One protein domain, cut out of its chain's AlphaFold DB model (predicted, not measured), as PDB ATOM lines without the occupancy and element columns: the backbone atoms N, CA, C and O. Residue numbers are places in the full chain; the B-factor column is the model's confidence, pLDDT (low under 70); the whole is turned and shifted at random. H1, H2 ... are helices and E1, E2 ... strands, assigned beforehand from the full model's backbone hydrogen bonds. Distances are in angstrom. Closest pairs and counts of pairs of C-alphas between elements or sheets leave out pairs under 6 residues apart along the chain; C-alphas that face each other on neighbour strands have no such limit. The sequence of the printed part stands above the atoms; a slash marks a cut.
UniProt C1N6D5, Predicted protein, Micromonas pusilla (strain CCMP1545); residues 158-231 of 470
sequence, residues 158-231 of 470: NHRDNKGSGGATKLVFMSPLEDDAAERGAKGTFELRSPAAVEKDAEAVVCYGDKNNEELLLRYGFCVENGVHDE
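Overview. This is residues 158 to 231 of the 470 residues of the protein "Predicted protein" of Micromonas pusilla (strain CCMP1545) (UniProt C1N6D5). With little regular structure, the domain is a two-stranded antiparallel ribbon, E1 and E2, with short helix H1 in the connection at one end and mostly loops, with helix H2, toward the other. The printed part has 74 residues, in order E1, H1, E2, H2; its class is mixed, with only 23 residues in named elements. It is loose, with radius of gyration of the C-alphas 15.1 A and spans of 42 by 29 by 18 A.

Arrangement. E1, residues 170 to 174, and E2, residues 189 to 193, are antiparallel at 149 degrees; N 172 and O 191 are within hydrogen-bond range at 2.9 A. The closest C-alphas of E1 and H1, residues 179 to 183, are Met 174 and Ala 181, 6.4 A apart. H2, residues 213 to 220, is apart from E1 and H1. Every O i to N i+4 pair is within hydrogen-bond range in H2, but 0 of 1 in H1, with 0 of 2 O i to N i+3 pairs.

Along the chain. E1 begins at C-alpha 170 (12.646, -31.463, -46.174) and spans 12.0 A, H1 7.6 A, E2 12.5 A; H2 spans 9.9 A, ending at C-alpha 220 (5.145, -14.740, -45.367).

Size, cuts and confidence. The farthest C-alphas, Glu 183 and Glu 231, are 42.1 A apart. The printed part has no cut; E2 to H2 is a long link. Residues 162 to 189 have pLDDT under 70.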
ATOM      1  N   ASN A 158       8.791 -21.858 -53.359       89.00
ATOM      2  CA  ASN A 158       7.505 -21.583 -52.727       89.00
ATOM      3  C   ASN A 158       7.022 -22.727 -51.827       89.00
ATOM      4  O   ASN A 158       7.427 -23.887 -51.954       89.00
ATOM      5  N   HIS A 159       6.113 -22.384 -50.915       87.12
ATOM      6  CA  HIS A 159       5.513 -23.328 -49.984       87.12
ATOM      7  C   HIS A 159       4.398 -24.161 -50.626       87.12
ATOM      8  O   HIS A 159       3.520 -23.621 -51.300       87.12
ATOM      9  N   ARG A 160       4.373 -25.462 -50.324       84.31
ATOM     10  CA  ARG A 160       3.200 -26.326 -50.491       84.31
ATOM     11  C   ARG A 160       3.047 -27.281 -49.302       84.31
ATOM     12  O   ARG A 160       4.043 -27.764 -48.757       84.31
ATOM     13  N   ASP A 161       1.800 -27.550 -48.931       75.75
ATOM     14  CA  ASP A 161       1.432 -28.514 -47.890       75.75
ATOM     15  C   ASP A 161       1.696 -29.967 -48.304       75.75
ATOM     16  O   ASP A 161       1.750 -30.312 -49.488       75.75
ATOM     17  N   ASN A 162       1.850 -30.841 -47.306       63.62
ATOM     18  CA  ASN A 162       2.400 -32.185 -47.494       63.62
ATOM     19  C   ASN A 162       1.358 -33.320 -47.633       63.62
ATOM     20  O   ASN A 162       1.753 -34.478 -47.782       63.62
ATOM     21  N   LYS A 163       0.033 -33.071 -47.601       54.84
ATOM     22  CA  LYS A 163      -0.936 -34.168 -47.839       54.84
ATOM     23  C   LYS A 163      -0.950 -34.565 -49.318       54.84
ATOM     24  O   LYS A 163      -1.247 -33.766 -50.201       54.84
ATOM     25  N   GLY A 164      -0.686 -35.846 -49.570       50.03
ATOM     26  CA  GLY A 164      -1.045 -36.551 -50.806       50.03
ATOM     27  C   GLY A 164      -0.145 -36.340 -52.027       50.03
ATOM     28  O   GLY A 164      -0.250 -37.120 -52.966       50.03
ATOM     29  N   SER A 165       0.759 -35.356 -52.029       44.69
ATOM     30  CA  SER A 165       1.584 -35.028 -53.207       44.69
ATOM     31  C   SER A 165       3.042 -35.496 -53.137       44.69
ATOM     32  O   SER A 165       3.795 -35.260 -54.076       44.69
ATOM     33  N   GLY A 166       3.475 -36.135 -52.042       47.44
ATOM     34  CA  GLY A 166       4.861 -36.599 -51.888       47.44
ATOM     35  C   GLY A 166       5.927 -35.509 -52.100       47.44
ATOM     36  O   GLY A 166       7.064 -35.841 -52.404       47.44
ATOM     37  N   GLY A 167       5.589 -34.220 -51.991       45.28
ATOM     38  CA  GLY A 167       6.333 -33.168 -52.696       45.28
ATOM     39  C   GLY A 167       7.001 -32.098 -51.841       45.28
ATOM     40  O   GLY A 167       7.710 -31.260 -52.389       45.28
ATOM     41  N   ALA A 168       6.819 -32.076 -50.523       52.09
ATOM     42  CA  ALA A 168       7.359 -30.978 -49.736       52.09
ATOM     43  C   ALA A 168       8.761 -31.340 -49.227       52.09
ATOM     44  O   ALA A 168       8.943 -32.034 -48.225       52.09
ATOM     45  N   THR A 169       9.771 -30.914 -49.984       55.06
ATOM     46  CA  THR A 169      11.162 -31.257 -49.706       55.06
ATOM     47  C   THR A 169      11.594 -30.807 -48.308       55.06
ATOM     48  O   THR A 169      11.553 -29.618 -47.984       55.06
ATOM     49  N   LYS A 170      12.059 -31.755 -47.483       57.88
ATOM     50  CA  LYS A 170      12.646 -31.463 -46.174       57.88
ATOM     51  C   LYS A 170      14.088 -30.997 -46.358       57.88
ATOM     52  O   LYS A 170      14.912 -31.724 -46.910       57.88
ATOM     53  N   LEU A 171      14.388 -29.803 -45.863       61.75
ATOM     54  CA  LEU A 171      15.759 -29.328 -45.738       61.75
ATOM     55  C   LEU A 171      16.461 -30.109 -44.622       61.75
ATOM     56  O   LEU A 171      16.031 -30.063 -43.467       61.75
ATOM     57  N   VAL A 172      17.538 -30.813 -44.953       61.34
ATOM     58  CA  VAL A 172      18.371 -31.514 -43.974       61.34
ATOM     59  C   VAL A 172      19.736 -30.847 -43.946       61.34
ATOM     60  O   VAL A 172      20.411 -30.734 -44.967       61.34
ATOM     61  N   PHE A 173      20.148 -30.379 -42.770       60.81
ATOM     62  CA  PHE A 173      21.530 -29.964 -42.571       60.81
ATOM     63  C   PHE A 173      22.376 -31.215 -42.344       60.81
ATOM     64  O   PHE A 173      22.222 -31.876 -41.318       60.81
ATOM     65  N   MET A 174      23.259 -31.541 -43.286       57.94
ATOM     66  CA  MET A 174      24.172 -32.667 -43.123       57.94
ATOM     67  C   MET A 174      25.324 -32.252 -42.211       57.94
ATOM     68  O   MET A 174      26.253 -31.537 -42.606       57.94
ATOM     69  N   SER A 175      25.239 -32.690 -40.954       51.97
ATOM     70  CA  SER A 175      26.311 -32.488 -39.988       51.97
ATOM     71  C   SER A 175      27.536 -33.320 -40.388       51.97
ATOM     72  O   SER A 175      27.391 -34.496 -40.716       51.97
ATOM     73  N   PRO A 176      28.766 -32.783 -40.279       47.88
ATOM     74  CA  PRO A 176      29.995 -33.551 -40.498       47.88
ATOM     75  C   PRO A 176      30.195 -34.741 -39.542       47.88
ATOM     76  O   PRO A 176      31.175 -35.466 -39.698       47.88
ATOM     77  N   LEU A 177      29.345 -34.872 -38.517       46.47
ATOM     78  CA  LEU A 177      29.451 -35.834 -37.415       46.47
ATOM     79  C   LEU A 177      28.466 -37.012 -37.525       46.47
ATOM     80  O   LEU A 177      28.475 -37.865 -36.645       46.47
ATOM     81  N   GLU A 178      27.612 -37.054 -38.550       49.56
ATOM     82  CA  GLU A 178      26.729 -38.200 -38.802       49.56
ATOM     83  C   GLU A 178      27.417 -39.186 -39.762       49.56
ATOM     84  O   GLU A 178      27.968 -38.770 -40.784       49.56
ATOM     85  N   ASP A 179      27.403 -40.482 -39.426       46.19
ATOM     86  CA  ASP A 179      28.172 -41.536 -40.114       46.19
ATOM     87  C   ASP A 179      27.886 -41.605 -41.633       46.19
ATOM     88  O   ASP A 179      28.805 -41.796 -42.432       46.19
ATOM     89  N   ASP A 180      26.649 -41.315 -42.055       49.78
ATOM     90  CA  ASP A 180      26.227 -41.287 -43.467       49.78
ATOM     91  C   ASP A 180      26.799 -40.099 -44.276       49.78
ATOM     92  O   ASP A 180      26.841 -40.138 -45.511       49.78
ATOM     93  N   ALA A 181      27.244 -39.020 -43.618       47.41
ATOM     94  CA  ALA A 181      27.789 -37.832 -44.285       47.41
ATOM     95  C   ALA A 181      29.238 -38.039 -44.763       47.41
ATOM     96  O   ALA A 181      29.685 -37.399 -45.723       47.41
ATOM     97  N   ALA A 182      29.973 -38.950 -44.115       45.81
ATOM     98  CA  ALA A 182      31.367 -39.251 -44.425       45.81
ATOM     99  C   ALA A 182      31.527 -40.014 -45.752       45.81
ATOM    100  O   ALA A 182      32.455 -39.716 -46.504       45.81
ATOM    101  N   GLU A 183      30.606 -40.928 -46.081       50.22
ATOM    102  CA  GLU A 183      30.626 -41.681 -47.347       50.22
ATOM    103  C   GLU A 183      30.255 -40.823 -48.567       50.22
ATOM    104  O   GLU A 183      30.701 -41.100 -49.680       50.22
ATOM    105  N   ARG A 184      29.475 -39.749 -48.372       53.91
ATOM    106  CA  ARG A 184      28.984 -38.878 -49.459       53.91
ATOM    107  C   ARG A 184      29.811 -37.610 -49.681       53.91
ATOM    108  O   ARG A 184      29.513 -36.844 -50.592       53.91
ATOM    109  N   GLY A 185      30.830 -37.355 -48.855       49.69
ATOM    110  CA  GLY A 185      31.685 -36.163 -48.962       49.69
ATOM    111  C   GLY A 185      30.999 -34.830 -48.611       49.69
ATOM    112  O   GLY A 185      31.596 -33.772 -48.807       49.69
ATOM    113  N   ALA A 186      29.778 -34.856 -48.070       49.72
ATOM    114  CA  ALA A 186      28.919 -33.694 -47.835       49.72
ATOM    115  C   ALA A 186      29.107 -33.110 -46.420       49.72
ATOM    116  O   ALA A 186      28.232 -33.197 -45.559       49.72
ATOM    117  N   LYS A 187      30.285 -32.540 -46.134       58.09
ATOM    118  CA  LYS A 187      30.555 -31.907 -44.831       58.09
ATOM    119  C   LYS A 187      30.049 -30.462 -44.816       58.09
ATOM    120  O   LYS A 187      30.618 -29.615 -45.495       58.09
ATOM    121  N   GLY A 188      29.047 -30.168 -43.982       63.53
ATOM    122  CA  GLY A 188      28.609 -28.794 -43.696       63.53
ATOM    123  C   GLY A 188      27.707 -28.168 -44.763       63.53
ATOM    124  O   GLY A 188      27.747 -26.954 -44.952       63.53
ATOM    125  N   THR A 189      26.911 -28.980 -45.459       69.38
ATOM    126  CA  THR A 189      26.007 -28.543 -46.533       69.38
ATOM    127  C   THR A 189      24.539 -28.714 -46.151       69.38
ATOM    128  O   THR A 189      24.170 -29.619 -45.402       69.38
ATOM    129  N   PHE A 190      23.688 -27.855 -46.708       74.56
ATOM    130  CA  PHE A 190      22.238 -28.031 -46.686       74.56
ATOM    131  C   PHE A 190      21.811 -28.881 -47.892       74.56
ATOM    132  O   PHE A 190      22.109 -28.511 -49.026       74.56
ATOM    133  N   GLU A 191      21.138 -30.011 -47.655       75.69
ATOM    134  CA  GLU A 191      20.567 -30.867 -48.704       75.69
ATOM    135  C   GLU A 191      19.050 -30.661 -48.780       75.69
ATOM    136  O   GLU A 191      18.338 -30.710 -47.773       75.69
ATOM    137  N   LEU A 192      18.566 -30.448 -50.001       76.25
ATOM    138  CA  LEU A 192      17.156 -30.358 -50.347       76.25
ATOM    139  C   LEU A 192      16.794 -31.630 -51.138       76.25
ATOM    140  O   LEU A 192      17.210 -31.779 -52.284       76.25
ATOM    141  N   ARG A 193      16.055 -32.567 -50.526       75.56
ATOM    142  CA  ARG A 193      15.637 -33.835 -51.157       75.56
ATOM    143  C   ARG A 193      14.124 -33.966 -51.394       75.56
ATOM    144  O   ARG A 193      13.360 -34.126 -50.442       75.56
ATOM    145  N   SER A 194      13.706 -34.015 -52.659       74.88
ATOM    146  CA  SER A 194      12.301 -34.275 -52.997       74.88
ATOM    147  C   SER A 194      11.865 -35.676 -52.533       74.88
ATOM    148  O   SER A 194      12.576 -36.645 -52.817       74.88
ATOM    149  N   PRO A 195      10.715 -35.820 -51.843       72.62
ATOM    150  CA  PRO A 195      10.189 -37.129 -51.462       72.62
ATOM    151  C   PRO A 195       9.554 -37.894 -52.638       72.62
ATOM    152  O   PRO A 195       9.355 -39.103 -52.534       72.62
ATOM    153  N   ALA A 196       9.263 -37.215 -53.752       73.25
ATOM    154  CA  ALA A 196       8.646 -37.786 -54.946       73.25
ATOM    155  C   ALA A 196       9.292 -37.267 -56.238       73.25
ATOM    156  O   ALA A 196      10.085 -36.321 -56.238       73.25
ATOM    157  N   ALA A 197       8.948 -37.905 -57.356       80.50
ATOM    158  CA  ALA A 197       9.329 -37.430 -58.678       80.50
ATOM    159  C   ALA A 197       8.693 -36.058 -58.949       80.50
ATOM    160  O   ALA A 197       7.500 -35.870 -58.720       80.50
ATOM    161  N   VAL A 198       9.496 -35.118 -59.444       78.62
ATOM    162  CA  VAL A 198       9.028 -33.807 -59.902       78.62
ATOM    163  C   VAL A 198       8.914 -33.871 -61.420       78.62
ATOM    164  O   VAL A 198       9.876 -34.245 -62.096       78.62
ATOM    165  N   GLU A 199       7.734 -33.566 -61.951       85.31
ATOM    166  CA  GLU A 199       7.510 -33.550 -63.395       85.31
ATOM    167  C   GLU A 199       8.323 -32.436 -64.061       85.31
ATOM    168  O   GLU A 199       8.596 -31.388 -63.472       85.31
ATOM    169  N   LYS A 200       8.729 -32.665 -65.313       88.56
ATOM    170  CA  LYS A 200       9.401 -31.630 -66.096       88.56
ATOM    171  C   LYS A 200       8.462 -30.426 -66.231       88.56
ATOM    172  O   LYS A 200       7.274 -30.609 -66.471       88.56
ATOM    173  N   ASP A 201       9.018 -29.225 -66.101       87.56
ATOM    174  CA  ASP A 201       8.304 -27.946 -66.211       87.56
ATOM    175  C   ASP A 201       7.315 -27.672 -65.051       87.56
ATOM    176  O   ASP A 201       6.701 -26.607 -65.007       87.56
ATOM    177  N   ALA A 202       7.215 -28.573 -64.061       83.75
ATOM    178  CA  ALA A 202       6.496 -28.314 -62.820       83.75
ATOM    179  C   ALA A 202       7.313 -27.423 -61.872       83.75
ATOM    180  O   ALA A 202       8.538 -27.534 -61.770       83.75
ATOM    181  N   GLU A 203       6.617 -26.563 -61.129       84.75
ATOM    182  CA  GLU A 203       7.226 -25.744 -60.084       84.75
ATOM    183  C   GLU A 203       7.834 -26.625 -58.980       84.75
ATOM    184  O   GLU A 203       7.170 -27.501 -58.416       84.75
ATOM    185  N   ALA A 204       9.094 -26.359 -58.635       83.44
ATOM    186  CA  ALA A 204       9.730 -26.955 -57.470       83.44
ATOM    187  C   ALA A 204       9.275 -26.230 -56.191       83.44
ATOM    188  O   ALA A 204       9.463 -25.022 -56.052       83.44
ATOM    189  N   VAL A 205       8.710 -26.981 -55.244       84.69
ATOM    190  CA  VAL A 205       8.130 -26.455 -53.996       84.69
ATOM    191  C   VAL A 205       8.724 -27.130 -52.755       84.69
ATOM    192  O   VAL A 205       9.283 -28.229 -52.820       84.69
ATOM    193  N   VAL A 206       8.601 -26.472 -51.600       83.88
ATOM    194  CA  VAL A 206       9.093 -26.951 -50.295       83.88
ATOM    195  C   VAL A 206       8.030 -26.819 -49.199       83.88
ATOM    196  O   VAL A 206       7.035 -26.117 -49.351       83.88
ATOM    197  N   CYS A 207       8.238 -27.476 -48.053       84.25
ATOM    198  CA  CYS A 207       7.430 -27.217 -46.858       84.25
ATOM    199  C   CYS A 207       8.120 -26.166 -45.985       84.25
ATOM    200  O   CYS A 207       9.267 -26.372 -45.587       84.25
ATOM    201  N   TYR A 208       7.425 -25.092 -45.603       83.75
ATOM    202  CA  TYR A 208       7.930 -24.152 -44.587       83.75
ATOM    203  C   TYR A 208       7.703 -24.656 -43.145       83.75
ATOM    204  O   TYR A 208       8.057 -23.973 -42.180       83.75
ATOM    205  N   GLY A 209       7.138 -25.858 -43.004       80.81
ATOM    206  CA  GLY A 209       6.707 -26.487 -41.760       80.81
ATOM    207  C   GLY A 209       5.184 -26.565 -41.664       80.81
ATOM    208  O   GLY A 209       4.477 -26.034 -42.517       80.81
ATOM    209  N   ASP A 210       4.706 -27.198 -40.597       85.38
ATOM    210  CA  ASP A 210       3.279 -27.370 -40.308       85.38
ATOM    211  C   ASP A 210       2.697 -26.025 -39.834       85.38
ATOM    212  O   ASP A 210       2.685 -25.721 -38.640       85.38
ATOM    213  N   LYS A 211       2.325 -25.160 -40.785       86.69
ATOM    214  CA  LYS A 211       1.880 -23.783 -40.535       86.69
ATOM    215  C   LYS A 211       0.429 -23.594 -40.944       86.69
ATOM    216  O   LYS A 211       0.064 -23.914 -42.068       86.69
ATOM    217  N   ASN A 212      -0.363 -22.999 -40.058       90.69
ATOM    218  CA  ASN A 212      -1.714 -22.552 -40.390       90.69
ATOM    219  C   ASN A 212      -1.695 -21.231 -41.178       90.69
ATOM    220  O   ASN A 212      -0.667 -20.545 -41.266       90.69
ATOM    221  N   ASN A 213      -2.849 -20.844 -41.724       92.75
ATOM    222  CA  ASN A 213      -2.957 -19.637 -42.540       92.75
ATOM    223  C   ASN A 213      -2.669 -18.348 -41.759       92.75
ATOM    224  O   ASN A 213      -2.166 -17.387 -42.335       92.75
ATOM    225  N   GLU A 214      -2.912 -18.326 -40.449       93.06
ATOM    226  CA  GLU A 214      -2.565 -17.178 -39.608       93.06
ATOM    227  C   GLU A 214      -1.047 -16.961 -39.535       93.06
ATOM    228  O   GLU A 214      -0.560 -15.839 -39.707       93.06
ATOM    229  N   GLU A 215      -0.273 -18.033 -39.343       91.44
ATOM    230  CA  GLU A 215       1.189 -17.975 -39.355       91.44
ATOM    231  C   GLU A 215       1.750 -17.638 -40.737       91.44
ATOM    232  O   GLU A 215       2.693 -16.842 -40.838       91.44
ATOM    233  N   LEU A 216       1.199 -18.258 -41.786       92.25
ATOM    234  CA  LEU A 216       1.626 -18.031 -43.166       92.25
ATOM    235  C   LEU A 216       1.408 -16.572 -43.570       92.25
ATOM    236  O   LEU A 216       2.324 -15.921 -44.079       92.25
ATOM    237  N   LEU A 217       0.246 -16.017 -43.241       92.12
ATOM    238  CA  LEU A 217      -0.082 -14.637 -43.550       92.12
ATOM    239  C   LEU A 217       0.797 -13.651 -42.774       92.12
ATOM    240  O   LEU A 217       1.383 -12.737 -43.363       92.12
ATOM    241  N   LEU A 218       0.958 -13.863 -41.464       91.50
ATOM    242  CA  LEU A 218       1.748 -12.975 -40.610       91.50
ATOM    243  C   LEU A 218       3.228 -12.938 -41.023       91.50
ATOM    244  O   LEU A 218       3.841 -11.869 -41.069       91.50
ATOM    245  N   ARG A 219       3.819 -14.100 -41.333       90.81
ATOM    246  CA  ARG A 219       5.269 -14.222 -41.575       90.81
ATOM    247  C   ARG A 219       5.684 -14.183 -43.037       90.81
ATOM    248  O   ARG A 219       6.819 -13.791 -43.309       90.81
ATOM    249  N   TYR A 220       4.809 -14.581 -43.953       92.00
ATOM    250  CA  TYR A 220       5.145 -14.740 -45.367       92.00
ATOM    251  C   TYR A 220       4.214 -13.964 -46.306       92.00
ATOM    252  O   TYR A 220       4.584 -13.745 -47.457       92.00
ATOM    253  N   GLY A 221       3.056 -13.495 -45.830       91.50
ATOM    254  CA  GLY A 221       2.155 -12.646 -46.613       91.50
ATOM    255  C   GLY A 221       1.280 -13.400 -47.614       91.50
ATOM    256  O   GLY A 221       0.935 -12.844 -48.653       91.50
ATOM    257  N   PHE A 222       0.948 -14.667 -47.349       91.81
ATOM    258  CA  PHE A 222       0.035 -15.449 -48.187       91.81
ATOM    259  C   PHE A 222      -0.782 -16.454 -47.363       91.81
ATOM    260  O   PHE A 222      -0.414 -16.777 -46.237       91.81
ATOM    261  N   CYS A 223      -1.858 -16.970 -47.964       90.88
ATOM    262  CA  CYS A 223      -2.695 -18.044 -47.421       90.88
ATOM    263  C   CYS A 223      -2.834 -19.182 -48.443       90.88
ATOM    264  O   CYS A 223      -2.963 -18.935 -49.651       90.88
ATOM    265  N   VAL A 224      -2.858 -20.416 -47.947       88.44
ATOM    266  CA  VAL A 224      -3.094 -21.645 -48.709       88.44
ATOM    267  C   VAL A 224      -4.570 -22.015 -48.610       88.44
ATOM    268  O   VAL A 224      -5.161 -22.035 -47.532       88.44
ATOM    269  N   GLU A 225      -5.177 -22.292 -49.758       83.62
ATOM    270  CA  GLU A 225      -6.557 -22.762 -49.821       83.62
ATOM    271  C   GLU A 225      -6.619 -24.252 -49.470       83.62
ATOM    272  O   GLU A 225      -5.826 -25.040 -49.984       83.62
ATOM    273  N   ASN A 226      -7.564 -24.632 -48.602       80.81
ATOM    274  CA  ASN A 226      -7.713 -26.000 -48.088       80.81
ATOM    275  C   ASN A 226      -6.407 -26.559 -47.488       80.81
ATOM    276  O   ASN A 226      -6.056 -27.722 -47.701       80.81
ATOM    277  N   GLY A 227      -5.669 -25.700 -46.775       82.56
ATOM    278  CA  GLY A 227      -4.434 -26.077 -46.102       82.56
ATOM    279  C   GLY A 227      -4.696 -27.082 -44.982       82.56
ATOM    280  O   GLY A 227      -5.607 -26.918 -44.178       82.56
ATOM    281  N   VAL A 228      -3.885 -28.129 -44.914       83.25
ATOM    282  CA  VAL A 228      -4.139 -29.301 -44.045       83.25
ATOM    283  C   VAL A 228      -3.651 -29.109 -42.619       83.25
ATOM    284  O   VAL A 228      -3.954 -29.899 -41.727       83.25
ATOM    285  N   HIS A 229      -2.851 -28.068 -42.431       86.12
ATOM    286  CA  HIS A 229      -2.386 -27.595 -41.141       86.12
ATOM    287  C   HIS A 229      -3.172 -26.366 -40.688       86.12
ATOM    288  O   HIS A 229      -2.776 -25.733 -39.710       86.12
ATOM    289  N   ASP A 230      -4.243 -25.989 -41.400       90.31
ATOM    290  CA  ASP A 230      -5.045 -24.848 -40.992       90.31
ATOM    291  C   ASP A 230      -5.819 -25.168 -39.711       90.31
ATOM    292  O   ASP A 230      -6.358 -26.263 -39.528       90.31
ATOM    293  N   GLU A 231      -5.829 -24.204 -38.796       92.25
ATOM    294  CA  GLU A 231      -6.426 -24.360 -37.478       92.25
ATOM    295  C   GLU A 231      -7.150 -23.078 -37.069       92.25
ATOM    296  O   GLU A 231      -6.641 -21.967 -37.229       92.25
TER     297      GLU A 231